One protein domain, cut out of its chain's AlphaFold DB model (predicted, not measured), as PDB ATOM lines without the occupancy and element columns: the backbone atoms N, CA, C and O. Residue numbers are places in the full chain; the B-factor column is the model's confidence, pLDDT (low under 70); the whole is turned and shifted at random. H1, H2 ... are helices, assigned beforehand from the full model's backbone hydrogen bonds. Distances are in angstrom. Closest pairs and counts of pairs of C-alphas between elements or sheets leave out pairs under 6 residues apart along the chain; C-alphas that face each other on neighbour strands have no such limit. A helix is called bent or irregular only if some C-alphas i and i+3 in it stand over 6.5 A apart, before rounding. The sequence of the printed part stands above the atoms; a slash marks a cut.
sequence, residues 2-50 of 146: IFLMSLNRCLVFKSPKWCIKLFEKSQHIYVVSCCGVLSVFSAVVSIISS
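What this domain is: This is residues 2 to 50 of the 146 residues of an uncharacterized protein of Caenorhabditis tropicalis (UniProt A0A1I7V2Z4). A small helical hairpin, H1 and H2, makes a head at one end, and one long helix, H3, runs out from it as an arm whose residues 36 to 49, together with residue 50, stick out free of the rest. The printed part has 49 residues with three named helices, in the order H1, H2, H3 along the chain, and no named strand, and its class is all helix. The whole is loose, with a radius of gyration of the C-alphas of 13.8 A. The C-alphas span 41 by 19 by 14 A, and the arm makes the length.

How they stand to each other: H1, residues 2 to 14, touches H2, residues 16 to 23, with its residues 8 to 12 alone. Their closest C-alphas are those of Leu 11 and Cys 19, 5.1 A apart. The two run opposite ways at a shallow tilt of 25 degrees and form a helical hairpin, their centres 9.9 A apart. H3, residues 27 to 49, and H2 only just touch, with 3 pairs of C-alphas within 8 A, and they touch only at the corner by their link. H3 does so with its residues 27 to 31 alone, and the closest C-alphas are those of Leu 22 and His 28, 6.4 A apart. H2 and H3 run the same way at a steep tilt of 62 degrees. H1 and H3 are near each other, with 5 pairs of C-alphas within 10 A and no pair within 8 A. In H2 and H3 every O i to N i+4 pair is within hydrogen-bond range, and in H1 8 of 9 are.

Where its parts are: H1 begins at C-alpha 2, at (166.601, 159.030, 151.257), and measures 18.6 A from first to last C-alpha. H2 begins at C-alpha 16, at (177.531, 142.698, 150.035), and measures 10.3 A. H3 has 23 residues and measures 32.2 A, ending at C-alpha 49, at (142.260, 158.672, 140.273). No helix is bent or irregular.

The domain as a whole: The two C-alphas farthest apart are those of Pro 16 and Ser 50, at 41.6 A. Without residues 36 to 50, which stand free, the body has 34 residues, spans 25 by 19 by 10 A and has a radius of gyration of 9.1 A. The printed part has no cut, and both links are tight, with 1 residue between H1 and H2 and 3 residues between H2 and H3. The mean pLDDT of the printed part is 79.1, and confidence is low, under 70, at residues 25 to 27 and 49 to 50.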
ATOM      1  N   ILE A   2     166.114 159.339 149.888       74.31
ATOM      2  CA  ILE A   2     166.601 159.030 151.257       74.31
ATOM      3  C   ILE A   2     166.632 157.516 151.543       74.31
ATOM      4  O   ILE A   2     167.632 156.990 152.019       74.31
ATOM      5  N   PHE A   3     165.582 156.797 151.139       75.69
ATOM      6  CA  PHE A   3     165.508 155.336 151.247       75.69
ATOM      7  C   PHE A   3     166.636 154.585 150.510       75.69
ATOM      8  O   PHE A   3     167.133 153.583 151.008       75.69
ATOM      9  N   LEU A   4     167.073 155.053 149.335       78.31
ATOM     10  CA  LEU A   4     168.142 154.383 148.580       78.31
ATOM     11  C   LEU A   4     169.509 154.583 149.242       78.31
ATOM     12  O   LEU A   4     170.311 153.655 149.285       78.31
ATOM     13  N   MET A   5     169.753 155.776 149.792       77.19
ATOM     14  CA  MET A   5     170.967 156.097 150.550       77.19
ATOM     15  C   MET A   5     171.091 155.225 151.806       77.19
ATOM     16  O   MET A   5     172.155 154.662 152.076       77.19
ATOM     17  N   SER A   6     169.993 155.054 152.543       75.56
ATOM     18  CA  SER A   6     169.965 154.196 153.728       75.56
ATOM     19  C   SER A   6     170.021 152.703 153.388       75.56
ATOM     20  O   SER A   6     170.716 151.940 154.065       75.56
ATOM     21  N   LEU A   7     169.363 152.279 152.306       80.38
ATOM     22  CA  LEU A   7     169.407 150.903 151.812       80.38
ATOM     23  C   LEU A   7     170.811 150.502 151.346       80.38
ATOM     24  O   LEU A   7     171.258 149.402 151.675       80.38
ATOM     25  N   ASN A   8     171.519 151.389 150.639       81.94
ATOM     26  CA  ASN A   8     172.901 151.166 150.212       81.94
ATOM     27  C   ASN A   8     173.796 150.850 151.422       81.94
ATOM     28  O   ASN A   8     174.426 149.795 151.476       81.94
ATOM     29  N   ARG A   9     173.753 151.690 152.467       78.88
ATOM     30  CA  ARG A   9     174.509 151.452 153.709       78.88
ATOM     31  C   ARG A   9     174.111 150.145 154.400       78.88
ATOM     32  O   ARG A   9     174.988 149.414 154.842       78.88
ATOM     33  N   CYS A  10     172.824 149.801 154.459       77.50
ATOM     34  CA  CYS A  10     172.356 148.552 155.077       77.50
ATOM     35  C   CYS A  10     172.829 147.293 154.319       77.50
ATOM     36  O   CYS A  10     173.251 146.300 154.926       77.50
ATOM     37  N   LEU A  11     172.790 147.328 152.985       79.44
ATOM     38  CA  LEU A  11     173.147 146.185 152.146       79.44
ATOM     39  C   LEU A  11     174.647 145.891 152.149       79.44
ATOM     40  O   LEU A  11     174.997 144.711 152.105       79.44
ATOM     41  N   VAL A  12     175.513 146.900 152.296       80.00
ATOM     42  CA  VAL A  12     176.962 146.695 152.494       80.00
ATOM     43  C   VAL A  12     177.231 145.727 153.655       80.00
ATOM     44  O   VAL A  12     178.064 144.830 153.528       80.00
ATOM     45  N   PHE A  13     176.487 145.847 154.760       75.56
ATOM     46  CA  PHE A  13     176.706 145.021 155.953       75.56
ATOM     47  C   PHE A  13     175.974 143.682 155.921       75.56
ATOM     48  O   PHE A  13     176.538 142.654 156.297       75.56
ATOM     49  N   LYS A  14     174.700 143.669 155.512       79.44
ATOM     50  CA  LYS A  14     173.887 142.445 155.569       79.44
ATOM     51  C   LYS A  14     174.167 141.510 154.396       79.44
ATOM     52  O   LYS A  14     174.130 140.292 154.569       79.44
ATOM     53  N   SER A  15     174.391 142.057 153.202       78.81
ATOM     54  CA  SER A  15     174.531 141.265 151.985       78.81
ATOM     55  C   SER A  15     175.330 142.004 150.903       78.81
ATOM     56  O   SER A  15     174.745 142.571 149.973       78.81
ATOM     57  N   PRO A  16     176.675 141.961 150.967       79.75
ATOM     58  CA  PRO A  16     177.531 142.698 150.035       79.75
ATOM     59  C   PRO A  16     177.296 142.291 148.573       79.75
ATOM     60  O   PRO A  16     177.384 143.127 147.680       79.75
ATOM     61  N   LYS A  17     176.884 141.037 148.323       81.81
ATOM     62  CA  LYS A  17     176.514 140.545 146.984       81.81
ATOM     63  C   LYS A  17     175.345 141.323 146.367       81.81
ATOM     64  O   LYS A  17     175.363 141.617 145.177       81.81
ATOM     65  N   TRP A  18     174.329 141.648 147.169       77.62
ATOM     66  CA  TRP A  18     173.180 142.434 146.712       77.62
ATOM     67  C   TRP A  18     173.518 143.916 146.589       77.62
ATOM     68  O   TRP A  18     173.010 144.566 145.685       77.62
ATOM     69  N   CYS A  19     174.400 144.430 147.448       81.50
ATOM     70  CA  CYS A  19     174.884 145.803 147.350       81.50
ATOM     71  C   CYS A  19     175.606 146.051 146.021       81.50
ATOM     72  O   CYS A  19     175.267 146.985 145.302       81.50
ATOM     73  N   ILE A  20     176.539 145.165 145.664       81.56
ATOM     74  CA  ILE A  20     177.276 145.211 144.396       81.56
ATOM     75  C   ILE A  20     176.300 145.139 143.209       81.56
ATOM     76  O   ILE A  20     176.333 145.987 142.324       81.56
ATOM     77  N   LYS A  21     175.350 144.198 143.242       81.88
ATOM     78  CA  LYS A  21     174.347 144.020 142.177       81.88
ATOM     79  C   LYS A  21     173.370 145.199 142.008       81.88
ATOM     80  O   LYS A  21     172.754 145.320 140.956       81.88
ATOM     81  N   LEU A  22     173.140 146.005 143.045       79.25
ATOM     82  CA  LEU A  22     172.183 147.120 142.999       79.25
ATOM     83  C   LEU A  22     172.856 148.481 142.788       79.25
ATOM     84  O   LEU A  22     172.257 149.352 142.161       79.25
ATOM     85  N   PHE A  23     174.068 148.681 143.313       81.00
ATOM     86  CA  PHE A  23     174.678 150.008 143.434       81.00
ATOM     87  C   PHE A  23     176.029 150.167 142.722       81.00
ATOM     88  O   PHE A  23     176.555 151.278 142.698       81.00
ATOM     89  N   GLU A  24     176.603 149.126 142.112       81.50
ATOM     90  CA  GLU A  24     177.929 149.237 141.490       81.50
ATOM     91  C   GLU A  24     177.903 149.799 140.046       81.50
ATOM     92  O   GLU A  24     176.936 149.643 139.291       81.50
ATOM     93  N   LYS A  25     178.997 150.490 139.681       69.00
ATOM     94  CA  LYS A  25     179.322 151.156 138.397       69.00
ATOM     95  C   LYS A  25     178.202 151.991 137.755       69.00
ATOM     96  O   LYS A  25     178.236 153.210 137.854       69.00
ATOM     97  N   SER A  26     177.237 151.368 137.081       63.81
ATOM     98  CA  SER A  26     176.198 152.041 136.270       63.81
ATOM     99  C   SER A  26     174.766 151.732 136.742       63.81
ATOM    100  O   SER A  26     173.821 152.451 136.425       63.81
ATOM    101  N   GLN A  27     174.581 150.704 137.581       69.25
ATOM    102  CA  GLN A  27     173.252 150.244 138.009       69.25
ATOM    103  C   GLN A  27     172.555 151.216 138.966       69.25
ATOM    104  O   GLN A  27     171.328 151.313 138.948       69.25
ATOM    105  N   HIS A  28     173.317 152.018 139.715       78.56
ATOM    106  CA  HIS A  28     172.751 153.054 140.579       78.56
ATOM    107  C   HIS A  28     171.934 154.094 139.791       78.56
ATOM    108  O   HIS A  28     170.888 154.528 140.271       78.56
ATOM    109  N   ILE A  29     172.356 154.445 138.568       79.44
ATOM    110  CA  ILE A  29     171.638 155.389 137.696       79.44
ATOM    111  C   ILE A  29     170.288 154.798 137.296       79.44
ATOM    112  O   ILE A  29     169.273 155.483 137.374       79.44
ATOM    113  N   TYR A  30     170.247 153.510 136.948       82.56
ATOM    114  CA  TYR A  30     168.999 152.820 136.619       82.56
ATOM    115  C   TYR A  30     168.050 152.727 137.816       82.56
ATOM    116  O   TYR A  30     166.853 152.946 137.654       82.56
ATOM    117  N   VAL A  31     168.556 152.458 139.023       84.31
ATOM    118  CA  VAL A  31     167.732 152.421 140.244       84.31
ATOM    119  C   VAL A  31     167.167 153.809 140.564       84.31
ATOM    120  O   VAL A  31     165.979 153.943 140.856       84.31
ATOM    121  N   VAL A  32     167.988 154.855 140.449       85.38
ATOM    122  CA  VAL A  32     167.569 156.250 140.648       85.38
ATOM    123  C   VAL A  32     166.538 156.671 139.601       85.38
ATOM    124  O   VAL A  32     165.493 157.217 139.959       85.38
ATOM    125  N   SER A  33     166.791 156.361 138.330       86.00
ATOM    126  CA  SER A  33     165.879 156.634 137.219       86.00
ATOM    127  C   SER A  33     164.557 155.884 137.378       86.00
ATOM    128  O   SER A  33     163.500 156.473 137.184       86.00
ATOM    129  N   CYS A  34     164.590 154.610 137.780       86.56
ATOM    130  CA  CYS A  34     163.396 153.810 138.050       86.56
ATOM    131  C   CYS A  34     162.560 154.423 139.179       86.56
ATOM    132  O   CYS A  34     161.354 154.594 139.025       86.56
ATOM    133  N   CYS A  35     163.192 154.850 140.278       84.94
ATOM    134  CA  CYS A  35     162.493 155.590 141.330       84.94
ATOM    135  C   CYS A  35     161.886 156.905 140.820       84.94
ATOM    136  O   CYS A  35     160.784 157.253 141.234       84.94
ATOM    137  N   GLY A  36     162.574 157.619 139.925       86.50
ATOM    138  CA  GLY A  36     162.041 158.819 139.278       86.50
ATOM    139  C   GLY A  36     160.786 158.522 138.454       86.50
ATOM    140  O   GLY A  36     159.755 159.158 138.654       86.50
ATOM    141  N   VAL A  37     160.837 157.502 137.593       90.50
ATOM    142  CA  VAL A  37     159.696 157.073 136.767       90.50
ATOM    143  C   VAL A  37     158.530 156.604 137.634       90.50
ATOM    144  O   VAL A  37     157.401 157.034 137.415       90.50
ATOM    145  N   LEU A  38     158.789 155.785 138.657       86.19
ATOM    146  CA  LEU A  38     157.764 155.338 139.604       86.19
ATOM    147  C   LEU A  38     157.135 156.511 140.360       86.19
ATOM    148  O   LEU A  38     155.929 156.504 140.586       86.19
ATOM    149  N   SER A  39     157.918 157.535 140.709       87.44
ATOM    150  CA  SER A  39     157.398 158.749 141.341       87.44
ATOM    151  C   SER A  39     156.442 159.490 140.410       87.44
ATOM    152  O   SER A  39     155.338 159.833 140.827       87.44
ATOM    153  N   VAL A  40     156.827 159.703 139.148       87.06
ATOM    154  CA  VAL A  40     155.968 160.361 138.151       87.06
ATOM    155  C   VAL A  40     154.711 159.535 137.898       87.06
ATOM    156  O   VAL A  40     153.612 160.077 137.925       87.06
ATOM    157  N   PHE A  41     154.850 158.220 137.735       87.69
ATOM    158  CA  PHE A  41     153.716 157.319 137.554       87.69
ATOM    159  C   PHE A  41     152.763 157.367 138.752       87.69
ATOM    160  O   PHE A  41     151.562 157.528 138.566       87.69
ATOM    161  N   SER A  42     153.284 157.320 139.982       80.00
ATOM    162  CA  SER A  42     152.465 157.445 141.192       80.00
ATOM    163  C   SER A  42     151.734 158.787 141.265       80.00
ATOM    164  O   SER A  42     150.571 158.821 141.661       80.00
ATOM    165  N   ALA A  43     152.368 159.879 140.823       78.56
ATOM    166  CA  ALA A  43     151.748 161.197 140.777       78.56
ATOM    167  C   ALA A  43     150.637 161.253 139.719       78.56
ATOM    168  O   ALA A  43     149.538 161.705 140.017       78.56
ATOM    169  N   VAL A  44     150.884 160.731 138.515       80.94
ATOM    170  CA  VAL A  44     149.891 160.673 137.431       80.94
ATOM    171  C   VAL A  44     148.692 159.812 137.827       80.94
ATOM    172  O   VAL A  44     147.557 160.257 137.693       80.94
ATOM    173  N   VAL A  45     148.931 158.617 138.377       77.94
ATOM    174  CA  VAL A  45     147.869 157.739 138.892       77.94
ATOM    175  C   VAL A  45     147.087 158.429 140.008       77.94
ATOM    176  O   VAL A  45     145.861 158.369 140.006       77.94
ATOM    177  N   SER A  46     147.764 159.138 140.916       70.69
ATOM    178  CA  SER A  46     147.089 159.897 141.974       70.69
ATOM    179  C   SER A  46     146.227 161.026 141.411       70.69
ATOM    180  O   SER A  46     145.113 161.213 141.882       70.69
ATOM    181  N   ILE A  47     146.695 161.753 140.394       73.38
ATOM    182  CA  ILE A  47     145.949 162.862 139.778       73.38
ATOM    183  C   ILE A  47     144.718 162.339 139.031       73.38
ATOM    184  O   ILE A  47     143.619 162.840 139.251       73.38
ATOM    185  N   ILE A  48     144.886 161.313 138.190       71.81
ATOM    186  CA  ILE A  48     143.786 160.732 137.404       71.81
ATOM    187  C   ILE A  48     142.740 160.102 138.329       71.81
ATOM    188  O   ILE A  48     141.549 160.316 138.139       71.81
ATOM    189  N   SER A  49     143.173 159.360 139.353       66.25
ATOM    190  CA  SER A  49     142.260 158.672 140.273       66.25
ATOM    191  C   SER A  49     141.486 159.614 141.198       66.25
ATOM    192  O   SER A  49     140.561 159.146 141.861       66.25
ATOM    193  N   SER A  50     141.880 160.884 141.319       60.72
ATOM    194  CA  SER A  50     141.386 161.742 142.400       60.72
ATOM    195  C   SER A  50     140.389 162.818 141.974       60.72
ATOM    196  O   SER A  50     139.927 163.502 142.878       60.72
TER     197      SER A  50